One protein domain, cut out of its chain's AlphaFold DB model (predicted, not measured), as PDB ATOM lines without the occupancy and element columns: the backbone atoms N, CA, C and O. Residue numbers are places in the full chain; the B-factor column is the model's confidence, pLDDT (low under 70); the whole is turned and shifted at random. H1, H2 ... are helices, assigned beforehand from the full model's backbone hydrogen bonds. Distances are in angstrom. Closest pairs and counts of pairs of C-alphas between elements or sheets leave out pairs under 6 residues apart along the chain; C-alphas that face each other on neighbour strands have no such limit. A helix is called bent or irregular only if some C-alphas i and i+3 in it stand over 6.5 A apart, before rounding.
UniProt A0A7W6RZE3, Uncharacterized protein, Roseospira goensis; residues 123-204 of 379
ATOM      1  N   SER A 123      41.948  18.645 -24.437       58.69
ATOM      2  CA  SER A 123      41.625  18.254 -25.814       58.69
ATOM      3  C   SER A 123      40.624  19.200 -26.481       58.69
ATOM      4  O   SER A 123      40.701  19.408 -27.689       58.69
ATOM      5  N   ALA A 124      39.765  19.863 -25.695       57.94
ATOM      6  CA  ALA A 124      38.840  20.887 -26.184       57.94
ATOM      7  C   ALA A 124      39.559  22.124 -26.756       57.94
ATOM      8  O   ALA A 124      38.970  22.881 -27.526       57.94
ATOM      9  N   TYR A 125      40.830  22.312 -26.391       65.38
ATOM     10  CA  TYR A 125      41.670  23.441 -26.793       65.38
ATOM     11  C   TYR A 125      42.706  23.061 -27.865       65.38
ATOM     12  O   TYR A 125      43.594  23.859 -28.178       65.38
ATOM     13  N   LEU A 126      42.613  21.849 -28.427       63.03
ATOM     14  CA  LEU A 126      43.361  21.445 -29.615       63.03
ATOM     15  C   LEU A 126      42.553  21.749 -30.879       63.03
ATOM     16  O   LEU A 126      41.364  21.443 -30.971       63.03
ATOM     17  N   LEU A 127      43.212  22.312 -31.889       60.59
ATOM     18  CA  LEU A 127      42.616  22.475 -33.213       60.59
ATOM     19  C   LEU A 127      42.566  21.125 -33.949       60.59
ATOM     20  O   LEU A 127      43.595  20.468 -34.099       60.59
ATOM     21  N   ASP A 128      41.392  20.751 -34.476       56.91
ATOM     22  CA  ASP A 128      41.242  19.597 -35.377       56.91
ATOM     23  C   ASP A 128      42.142  19.774 -36.622       56.91
ATOM     24  O   ASP A 128      41.986  20.765 -37.355       56.91
ATOM     25  N   PRO A 129      43.054  18.822 -36.912       49.81
ATOM     26  CA  PRO A 129      43.911  18.851 -38.092       49.81
ATOM     27  C   PRO A 129      43.155  18.965 -39.422       49.81
ATOM     28  O   PRO A 129      43.684  19.496 -40.398       49.81
ATOM     29  N   SER A 130      41.909  18.502 -39.467       48.06
ATOM     30  CA  SER A 130      41.019  18.552 -40.631       48.06
ATOM     31  C   SER A 130      40.389  19.938 -40.819       48.06
ATOM     32  O   SER A 130      40.064  20.332 -41.940       48.06
ATOM     33  N   ALA A 131      40.267  20.716 -39.736       46.88
ATOM     34  CA  ALA A 131      39.747  22.085 -39.726       46.88
ATOM     35  C   ALA A 131      40.822  23.150 -40.045       46.88
ATOM     36  O   ALA A 131      40.519  24.343 -40.146       46.88
ATOM     37  N   LEU A 132      42.082  22.736 -40.236       47.47
ATOM     38  CA  LEU A 132      43.238  23.607 -40.500       47.47
ATOM     39  C   LEU A 132      43.226  24.302 -41.869       47.47
ATOM     40  O   LEU A 132      44.005  25.234 -42.060       47.47
ATOM     41  N   GLY A 133      42.364  23.879 -42.801       39.66
ATOM     42  CA  GLY A 133      42.296  24.426 -44.163       39.66
ATOM     43  C   GLY A 133      41.976  25.925 -44.224       39.66
ATOM     44  O   GLY A 133      42.541  26.616 -45.065       39.66
ATOM     45  N   ASP A 134      41.175  26.428 -43.274       39.88
ATOM     46  CA  ASP A 134      40.759  27.842 -43.202       39.88
ATOM     47  C   ASP A 134      41.208  28.554 -41.907       39.88
ATOM     48  O   ASP A 134      41.233  29.783 -41.841       39.88
ATOM     49  N   ARG A 135      41.614  27.803 -40.869       38.19
ATOM     50  CA  ARG A 135      42.045  28.332 -39.556       38.19
ATOM     51  C   ARG A 135      43.546  28.571 -39.412       38.19
ATOM     52  O   ARG A 135      43.988  28.950 -38.334       38.19
ATOM     53  N   LEU A 136      44.331  28.446 -40.484       37.59
ATOM     54  CA  LEU A 136      45.756  28.825 -40.504       37.59
ATOM     55  C   LEU A 136      46.028  30.291 -40.076       37.59
ATOM     56  O   LEU A 136      47.186  30.651 -39.893       37.59
ATOM     57  N   PHE A 137      44.977  31.098 -39.868       40.69
ATOM     58  CA  PHE A 137      45.011  32.479 -39.372       40.69
ATOM     59  C   PHE A 137      44.086  32.745 -38.160       40.69
ATOM     60  O   PHE A 137      43.843  33.900 -37.813       40.69
ATOM     61  N   ALA A 138      43.520  31.709 -37.529       41.19
ATOM     62  CA  ALA A 138      42.651  31.863 -36.360       41.19
ATOM     63  C   ALA A 138      43.514  32.017 -35.093       41.19
ATOM     64  O   ALA A 138      43.949  31.028 -34.519       41.19
ATOM     65  N   ALA A 139      43.779  33.282 -34.740       55.16
ATOM     66  CA  ALA A 139      44.647  33.770 -33.663       55.16
ATOM     67  C   ALA A 139      46.079  33.205 -33.695       55.16
ATOM     68  O   ALA A 139      46.377  32.128 -33.183       55.16
ATOM     69  N   GLU A 140      46.994  33.980 -34.283       75.44
ATOM     70  CA  GLU A 140      48.429  33.742 -34.126       75.44
ATOM     71  C   GLU A 140      48.781  33.629 -32.635       75.44
ATOM     72  O   GLU A 140      48.189  34.308 -31.794       75.44
ATOM     73  N   ARG A 141      49.749  32.757 -32.312       83.62
ATOM     74  CA  ARG A 141      50.311  32.646 -30.961       83.62
ATOM     75  C   ARG A 141      50.551  34.058 -30.402       83.62
ATOM     76  O   ARG A 141      51.264  34.821 -31.060       83.62
ATOM     77  N   PRO A 142      50.032  34.394 -29.206       89.88
ATOM     78  CA  PRO A 142      50.171  35.732 -28.666       89.88
ATOM     79  C   PRO A 142      51.642  36.061 -28.454       89.88
ATOM     80  O   PRO A 142      52.470  35.201 -28.124       89.88
ATOM     81  N   ASN A 143      51.980  37.333 -28.611       88.25
ATOM     82  CA  ASN A 143      53.285  37.804 -28.175       88.25
ATOM     83  C   ASN A 143      53.349  37.885 -26.634       88.25
ATOM     84  O   ASN A 143      52.345  37.779 -25.928       88.25
ATOM     85  N   MET A 144      54.556  38.088 -26.096       89.50
ATOM     86  CA  MET A 144      54.777  38.172 -24.646       89.50
ATOM     87  C   MET A 144      53.896  39.230 -23.959       89.50
ATOM     88  O   MET A 144      53.455  39.006 -22.836       89.50
ATOM     89  N   ALA A 145      53.642  40.367 -24.615       91.44
ATOM     90  CA  ALA A 145      52.851  41.452 -24.041       91.44
ATOM     91  C   ALA A 145      51.356  41.104 -23.999       91.44
ATOM     92  O   ALA A 145      50.708  41.347 -22.986       91.44
ATOM     93  N   GLU A 146      50.825  40.488 -25.056       91.69
ATOM     94  CA  GLU A 146      49.435  40.015 -25.112       91.69
ATOM     95  C   GLU A 146      49.168  38.926 -24.074       91.69
ATOM     96  O   GLU A 146      48.189  39.000 -23.334       91.69
ATOM     97  N   PHE A 147      50.070  37.946 -23.963       93.50
ATOM     98  CA  PHE A 147      49.928  36.885 -22.971       93.50
ATOM     99  C   PHE A 147      50.047  37.431 -21.544       93.50
ATOM    100  O   PHE A 147      49.252  37.073 -20.683       93.50
ATOM    101  N   GLN A 148      50.992  38.344 -21.291       94.12
ATOM    102  CA  GLN A 148      51.098  39.009 -19.992       94.12
ATOM    103  C   GLN A 148      49.827  39.799 -19.650       94.12
ATOM    104  O   GLN A 148      49.325  39.661 -18.540       94.12
ATOM    105  N   ALA A 149      49.278  40.566 -20.594       94.62
ATOM    106  CA  ALA A 149      48.046  41.321 -20.378       94.62
ATOM    107  C   ALA A 149      46.852  40.405 -20.054       94.62
ATOM    108  O   ALA A 149      46.051  40.731 -19.180       94.62
ATOM    109  N   ALA A 150      46.748  39.244 -20.711       94.50
ATOM    110  CA  ALA A 150      45.708  38.261 -20.413       94.50
ATOM    111  C   ALA A 150      45.846  37.672 -18.999       94.50
ATOM    112  O   ALA A 150      44.850  37.543 -18.290       94.50
ATOM    113  N   LEU A 151      47.072  37.375 -18.556       95.50
ATOM    114  CA  LEU A 151      47.326  36.900 -17.191       95.50
ATOM    115  C   LEU A 151      47.009  37.977 -16.143       95.50
ATOM    116  O   LEU A 151      46.327  37.694 -15.160       95.50
ATOM    117  N   GLU A 152      47.428  39.223 -16.379       95.25
ATOM    118  CA  GLU A 152      47.144  40.362 -15.495       95.25
ATOM    119  C   GLU A 152      45.637  40.622 -15.370       95.25
ATOM    120  O   GLU A 152      45.138  40.839 -14.264       95.25
ATOM    121  N   ALA A 153      44.890  40.525 -16.475       95.62
ATOM    122  CA  ALA A 153      43.433  40.672 -16.480       95.62
ATOM    123  C   ALA A 153      42.713  39.610 -15.628       95.62
ATOM    124  O   ALA A 153      41.602  39.855 -15.157       95.62
ATOM    125  N   LYS A 154      43.344  38.450 -15.414       95.38
ATOM    126  CA  LYS A 154      42.841  37.346 -14.582       95.38
ATOM    127  C   LYS A 154      43.477  37.311 -13.185       95.38
ATOM    128  O   LYS A 154      43.169  36.425 -12.396       95.38
ATOM    129  N   GLY A 155      44.342  38.274 -12.855       94.25
ATOM    130  CA  GLY A 155      45.030  38.337 -11.562       94.25
ATOM    131  C   GLY A 155      46.081  37.240 -11.355       94.25
ATOM    132  O   GLY A 155      46.386  36.902 -10.212       94.25
ATOM    133  N   ILE A 156      46.624  36.675 -12.436       93.06
ATOM    134  CA  ILE A 156      47.612  35.594 -12.392       93.06
ATOM    135  C   ILE A 156      49.018  36.194 -12.431       93.06
ATOM    136  O   ILE A 156      49.448  36.747 -13.446       93.06
ATOM    137  N   ASP A 157      49.753  36.048 -11.329       90.81
ATOM    138  CA  ASP A 157      51.167  36.413 -11.255       90.81
ATOM    139  C   ASP A 157      52.037  35.243 -11.729       90.81
ATOM    140  O   ASP A 157      52.285  34.284 -10.998       90.81
ATOM    141  N   ALA A 158      52.465  35.305 -12.988       88.50
ATOM    142  CA  ALA A 158      53.428  34.366 -13.552       88.50
ATOM    143  C   ALA A 158      54.808  35.021 -13.644       88.50
ATOM    144  O   ALA A 158      54.941  36.209 -13.948       88.50
ATOM    145  N   SER A 159      55.874  34.243 -13.495       89.38
ATOM    146  CA  SER A 159      57.217  34.749 -13.782       89.38
ATOM    147  C   SER A 159      57.435  34.949 -15.291       89.38
ATOM    148  O   SER A 159      56.804  34.306 -16.135       89.38
ATOM    149  N   VAL A 160      58.396  35.807 -15.664       85.56
ATOM    150  CA  VAL A 160      58.828  35.949 -17.073       85.56
ATOM    151  C   VAL A 160      59.235  34.590 -17.652       85.56
ATOM    152  O   VAL A 160      58.926  34.289 -18.801       85.56
ATOM    153  N   MET A 161      59.906  33.754 -16.853       82.44
ATOM    154  CA  MET A 161      60.376  32.439 -17.293       82.44
ATOM    155  C   MET A 161      59.226  31.475 -17.582       82.44
ATOM    156  O   MET A 161      59.290  30.749 -18.569       82.44
ATOM    157  N   GLU A 162      58.153  31.495 -16.792       85.50
ATOM    158  CA  GLU A 162      56.970  30.669 -17.063       85.50
ATOM    159  C   GLU A 162      56.259  31.093 -18.340       85.50
ATOM    160  O   GLU A 162      55.904  30.243 -19.157       85.50
ATOM    161  N   ARG A 163      56.124  32.405 -18.564       88.38
ATOM    162  CA  ARG A 163      55.560  32.919 -19.816       88.38
ATOM    163  C   ARG A 163      56.396  32.498 -21.023       88.38
ATOM    164  O   ARG A 163      55.849  32.028 -22.014       88.38
ATOM    165  N   VAL A 164      57.723  32.621 -20.934       83.62
ATOM    166  CA  VAL A 164      58.642  32.179 -21.999       83.62
ATOM    167  C   VAL A 164      58.540  30.668 -22.224       83.62
ATOM    168  O   VAL A 164      58.516  30.232 -23.374       83.62
ATOM    169  N   SER A 165      58.451  29.881 -21.149       81.44
ATOM    170  CA  SER A 165      58.314  28.421 -21.207       81.44
ATOM    171  C   SER A 165      57.089  28.024 -22.037       81.44
ATOM    172  O   SER A 165      57.215  27.352 -23.064       81.44
ATOM    173  N   VAL A 166      55.923  28.559 -21.664       86.69
ATOM    174  CA  VAL A 166      54.625  28.243 -22.275       86.69
ATOM    175  C   VAL A 166      54.505  28.754 -23.714       86.69
ATOM    176  O   VAL A 166      53.948  28.054 -24.571       86.69
ATOM    177  N   LEU A 167      55.040  29.944 -24.007       84.25
ATOM    178  CA  LEU A 167      54.958  30.540 -25.343       84.25
ATOM    179  C   LEU A 167      55.989  29.978 -26.325       84.25
ATOM    180  O   LEU A 167      55.664  29.810 -27.499       84.25
ATOM    181  N   TYR A 168      57.226  29.715 -25.897       76.31
ATOM    182  CA  TYR A 168      58.340  29.541 -26.839       76.31
ATOM    183  C   TYR A 168      59.149  28.262 -26.643       76.31
ATOM    184  O   TYR A 168      59.522  27.646 -27.640       76.31
ATOM    185  N   ASN A 169      59.408  27.830 -25.408       68.06
ATOM    186  CA  ASN A 169      60.352  26.727 -25.200       68.06
ATOM    187  C   ASN A 169      59.744  25.348 -25.450       68.06
ATOM    188  O   ASN A 169      60.454  24.455 -25.903       68.06
ATOM    189  N   ASN A 170      58.447  25.166 -25.199       66.19
ATOM    190  CA  ASN A 170      57.902  23.810 -25.132       66.19
ATOM    191  C   ASN A 170      57.291  23.307 -26.446       66.19
ATOM    192  O   ASN A 170      56.856  22.166 -26.497       66.19
ATOM    193  N   VAL A 171      57.287  24.109 -27.517       60.75
ATOM    194  CA  VAL A 171      56.829  23.676 -28.856       60.75
ATOM    195  C   VAL A 171      58.006  23.434 -29.815       60.75
ATOM    196  O   VAL A 171      57.881  22.659 -30.759       60.75
ATOM    197  N   GLY A 172      59.191  23.998 -29.549       64.00
ATOM    198  CA  GLY A 172      60.378  23.786 -30.385       64.00
ATOM    199  C   GLY A 172      60.117  24.088 -31.869       64.00
ATOM    200  O   GLY A 172      59.564  25.133 -32.205       64.00
ATOM    201  N   THR A 173      60.504  23.165 -32.753       58.31
ATOM    202  CA  THR A 173      60.238  23.216 -34.206       58.31
ATOM    203  C   THR A 173      58.895  22.597 -34.609       58.31
ATOM    204  O   THR A 173      58.591  22.524 -35.802       58.31
ATOM    205  N   HIS A 174      58.096  22.119 -33.653       67.38
ATOM    206  CA  HIS A 174      56.788  21.545 -33.940       67.38
ATOM    207  C   HIS A 174      55.795  22.638 -34.323       67.38
ATOM    208  O   HIS A 174      55.914  23.802 -33.932       67.38
ATOM    209  N   LYS A 175      54.782  22.254 -35.097       75.31
ATOM    210  CA  LYS A 175      53.635  23.126 -35.319       75.31
ATOM    211  C   LYS A 175      52.869  23.280 -34.003       75.31
ATOM    212  O   LYS A 175      52.544  22.284 -33.367       75.31
ATOM    213  N   ASP A 176      52.578  24.517 -33.616       81.44
ATOM    214  CA  ASP A 176      51.693  24.796 -32.482       81.44
ATOM    215  C   ASP A 176      50.244  24.597 -32.914       81.44
ATOM    216  O   ASP A 176      49.798  25.236 -33.868       81.44
ATOM    217  N   LEU A 177      49.534  23.697 -32.240       84.12
ATOM    218  CA  LEU A 177      48.137  23.362 -32.539       84.12
ATOM    219  C   LEU A 177      47.161  23.844 -31.465       84.12
ATOM    220  O   LEU A 177      45.971  23.536 -31.530       84.12
ATOM    221  N   ARG A 178      47.662  24.582 -30.473       88.12
ATOM    222  CA  ARG A 178      46.851  25.122 -29.386       88.12
ATOM    223  C   ARG A 178      45.933  26.230 -29.900       88.12
ATOM    224  O   ARG A 178      46.382  27.123 -30.620       88.12
ATOM    225  N   ASP A 179      44.670  26.197 -29.484       89.00
ATOM    226  CA  ASP A 179      43.710  27.274 -29.726       89.00
ATOM    227  C   ASP A 179      44.004  28.449 -28.782       89.00
ATOM    228  O   ASP A 179      43.496  28.545 -27.663       89.00
ATOM    229  N   TRP A 180      44.900  29.331 -29.226       89.62
ATOM    230  CA  TRP A 180      45.352  30.461 -28.424       89.62
ATOM    231  C   TRP A 180      44.249  31.469 -28.109       89.62
ATOM    232  O   TRP A 180      44.303  32.083 -27.046       89.62
ATOM    233  N   ALA A 181      43.243  31.619 -28.975       90.06
ATOM    234  CA  ALA A 181      42.098  32.474 -28.679       90.06
ATOM    235  C   ALA A 181      41.325  31.929 -27.473       90.06
ATOM    236  O   ALA A 181      41.144  32.640 -26.486       90.06
ATOM    237  N   ALA A 182      40.974  30.641 -27.506       89.88
ATOM    238  CA  ALA A 182      40.276  29.990 -26.401       89.88
ATOM    239  C   ALA A 182      41.113  29.974 -25.106       89.88
ATOM    240  O   ALA A 182      40.586  30.192 -24.016       89.88
ATOM    241  N   ILE A 183      42.433  29.779 -25.215       92.94
ATOM    242  CA  ILE A 183      43.357  29.842 -24.071       92.94
ATOM    243  C   ILE A 183      43.349  31.228 -23.422       92.94
ATOM    244  O   ILE A 183      43.257  31.323 -22.200       92.94
ATOM    245  N   LEU A 184      43.456  32.302 -24.208       93.12
ATOM    246  CA  LEU A 184      43.501  33.669 -23.678       93.12
ATOM    247  C   LEU A 184      42.171  34.097 -23.042       93.12
ATOM    248  O   LEU A 184      42.174  34.914 -22.122       93.12
ATOM    249  N   GLU A 185      41.050  33.547 -23.511       92.06
ATOM    250  CA  GLU A 185      39.716  33.812 -22.958       92.06
ATOM    251  C   GLU A 185      39.431  33.033 -21.663       92.06
ATOM    252  O   GLU A 185      38.609  33.476 -20.850       92.06
ATOM    253  N   SER A 186      40.131  31.913 -21.445       94.19
ATOM    254  CA  SER A 186      39.948  31.044 -20.278       94.19
ATOM    255  C   SER A 186      40.174  31.760 -18.938       94.19
ATOM    256  O   SER A 186      40.798  32.820 -18.855       94.19
ATOM    257  N   ASP A 187      39.651  31.181 -17.857       94.94
ATOM    258  CA  ASP A 187      39.818  31.728 -16.503       94.94
ATOM    259  C   ASP A 187      41.260  31.639 -16.000       94.94
ATOM    260  O   ASP A 187      41.708  32.519 -15.267       94.94
ATOM    261  N   ASP A 188      41.999  30.628 -16.458       93.44
ATOM    262  CA  ASP A 188      43.429  30.476 -16.215       93.44
ATOM    263  C   ASP A 188      44.167  30.201 -17.538       93.44
ATOM    264  O   ASP A 188      44.376  29.038 -17.913       93.44
ATOM    265  N   PRO A 189      44.584  31.258 -18.264       93.69
ATOM    266  CA  PRO A 189      45.315  31.112 -19.519       93.69
ATOM    267  C   PRO A 189      46.642  30.364 -19.365       93.69
ATOM    268  O   PRO A 189      47.099  29.731 -20.316       93.69
ATOM    269  N   LEU A 190      47.271  30.398 -18.185       91.44
ATOM    270  CA  LEU A 190      48.535  29.708 -17.947       91.44
ATOM    271  C   LEU A 190      48.320  28.197 -17.814       91.44
ATOM    272  O   LEU A 190      48.991  27.417 -18.499       91.44
ATOM    273  N   ALA A 191      47.386  27.779 -16.959       89.94
ATOM    274  CA  ALA A 191      47.050  26.370 -16.782       89.94
ATOM    275  C   ALA A 191      46.442  25.776 -18.056       89.94
ATOM    276  O   ALA A 191      46.835  24.683 -18.465       89.94
ATOM    277  N   THR A 192      45.563  26.515 -18.740       91.94
ATOM    278  CA  THR A 192      44.932  26.059 -19.989       91.94
ATOM    279  C   THR A 192      45.964  25.891 -21.104       91.94
ATOM    280  O   THR A 192      45.959  24.876 -21.798       91.94
ATOM    281  N   ALA A 193      46.928  26.813 -21.235       91.50
ATOM    282  CA  ALA A 193      48.004  26.681 -22.219       91.50
ATOM    283  C   ALA A 193      48.914  25.469 -21.964       91.50
ATOM    284  O   ALA A 193      49.383  24.846 -22.922       91.50
ATOM    285  N   ARG A 194      49.174  25.138 -20.690       90.06
ATOM    286  CA  ARG A 194      49.922  23.934 -20.287       90.06
ATOM    287  C   ARG A 194      49.112  22.669 -20.574       90.06
ATOM    288  O   ARG A 194      49.640  21.754 -21.192       90.06
ATOM    289  N   ALA A 195      47.834  22.633 -20.206       88.75
ATOM    290  CA  ALA A 195      46.961  21.487 -20.468       88.75
ATOM    291  C   ALA A 195      46.818  21.201 -21.973       88.75
ATOM    292  O   ALA A 195      46.957  20.056 -22.401       88.75
ATOM    293  N   ALA A 196      46.621  22.241 -22.788       89.06
ATOM    294  CA  ALA A 196      46.550  22.115 -24.243       89.06
ATOM    295  C   ALA A 196      47.877  21.611 -24.843       89.06
ATOM    296  O   ALA A 196      47.882  20.814 -25.777       89.06
ATOM    297  N   LEU A 197      49.015  22.036 -24.285       88.69
ATOM    298  CA  LEU A 197      50.333  21.543 -24.684       88.69
ATOM    299  C   LEU A 197      50.529  20.060 -24.334       88.69
ATOM    300  O   LEU A 197      51.020  19.296 -25.165       88.69
ATOM    301  N   GLY A 198      50.125  19.648 -23.133       87.19
ATOM    302  CA  GLY A 198      50.171  18.250 -22.715       87.19
ATOM    303  C   GLY A 198      49.308  17.371 -23.616       87.19
ATOM    304  O   GLY A 198      49.779  16.349 -24.113       87.19
ATOM    305  N   ALA A 199      48.087  17.822 -23.916       86.62
ATOM    306  CA  ALA A 199      47.183  17.148 -24.844       86.62
ATOM    307  C   ALA A 199      47.789  17.027 -26.254       86.62
ATOM    308  O   ALA A 199      47.695  15.967 -26.868       86.62
ATOM    309  N   MET A 200      48.465  18.075 -26.737       85.94
ATOM    310  CA  MET A 200      49.133  18.080 -28.043       85.94
ATOM    311  C   MET A 200      50.197  16.977 -28.146       85.94
ATOM    312  O   MET A 200      50.251  16.254 -29.136       85.94
ATOM    313  N   TYR A 201      51.032  16.813 -27.116       85.56
ATOM    314  CA  TYR A 201      52.067  15.774 -27.112       85.56
ATOM    315  C   TYR A 201      51.540  14.376 -26.781       85.56
ATOM    316  O   TYR A 201      52.171  13.382 -27.149       85.56
ATOM    317  N   ALA A 202      50.397  14.284 -26.102       84.06
ATOM    318  CA  ALA A 202      49.711  13.027 -25.827       84.06
ATOM    319  C   ALA A 202      48.914  12.498 -27.033       84.06
ATOM    320  O   ALA A 202      48.717  11.288 -27.128       84.06
ATOM    321  N   SER A 203      48.481  13.360 -27.961       78.69
ATOM    322  CA  SER A 203      47.756  12.930 -29.167       78.69
ATOM    323  C   SER A 203      48.676  12.435 -30.284       78.69
ATOM    324  O   SER A 203      48.258  11.625 -31.105       78.69
ATOM    325  N   GLY A 204      49.932  12.893 -30.319       68.75
ATOM    326  CA  GLY A 204      50.866  12.567 -31.402       68.75
ATOM    327  C   GLY A 204      50.669  13.404 -32.670       68.75
ATOM    328  O   GLY A 204      51.431  13.235 -33.624       68.75
TER     329      GLY A 204
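This is residues 123 to 204 of the 379 residues of an uncharacterized protein of Roseospira goensis (UniProt A0A7W6RZE3). Four helices make a small pack: H2, H4 and the first residues of H5 meet at one end, H3 runs beside H5, and H4 folds back into H5 as a short hairpin. The little H1 touches no helix and lies off toward the other end of the length. The 82 printed residues hold five named helices, H1 to H5 in order, with 45 residues, and no named strand; the class is all helix. The whole is compact, radius of gyration of the C-alphas 12.3 A, yet elongated, spanning 35 by 21 by 19 A.

Start at H1, residues 132 to 135, apart from H2, residues 144 to 153. H2 touches H3, residues 160 to 169, at a steep tilt of 55 degrees, opposite ways; look at the closest C-alphas, Met 144 and Arg 163, 7.2 A. H2 only just touches H4, residues 180 to 185, with 3 pairs of C-alphas within 8 A, the closest Ala 150 and Leu 184 at 6.1 A. H3 touches H5, residues 189 to 203, at a shallow tilt of 29 degrees, the same way; C-alphas Val 166 and Arg 194 come closest, 6.7 A. H4 and H5 touch as a hairpin, C-alphas Ile 183 and Pro 189 closest at 5.1 A. In H2, H3, H4 and H5 every O i to N i+4 pair is within hydrogen-bond range; H1 is too short for one.

Find C-alpha 132 at (43.238, 23.607, -40.500), where H1 begins. H2 measures 14.2 A and H3 12.4 A; H3 is only just irregular, C-alphas 166 and 169 being 6.6 A apart. H5 runs 20.7 A to C-alpha 203 at (47.756, 12.930, -29.167).

C-alphas Gly 133 and Asp 157 are farthest apart, 36.1 A. The printed part has no cut and no long link. Confidence is under 70 at residues 123 to 139, 169 to 174 and 204.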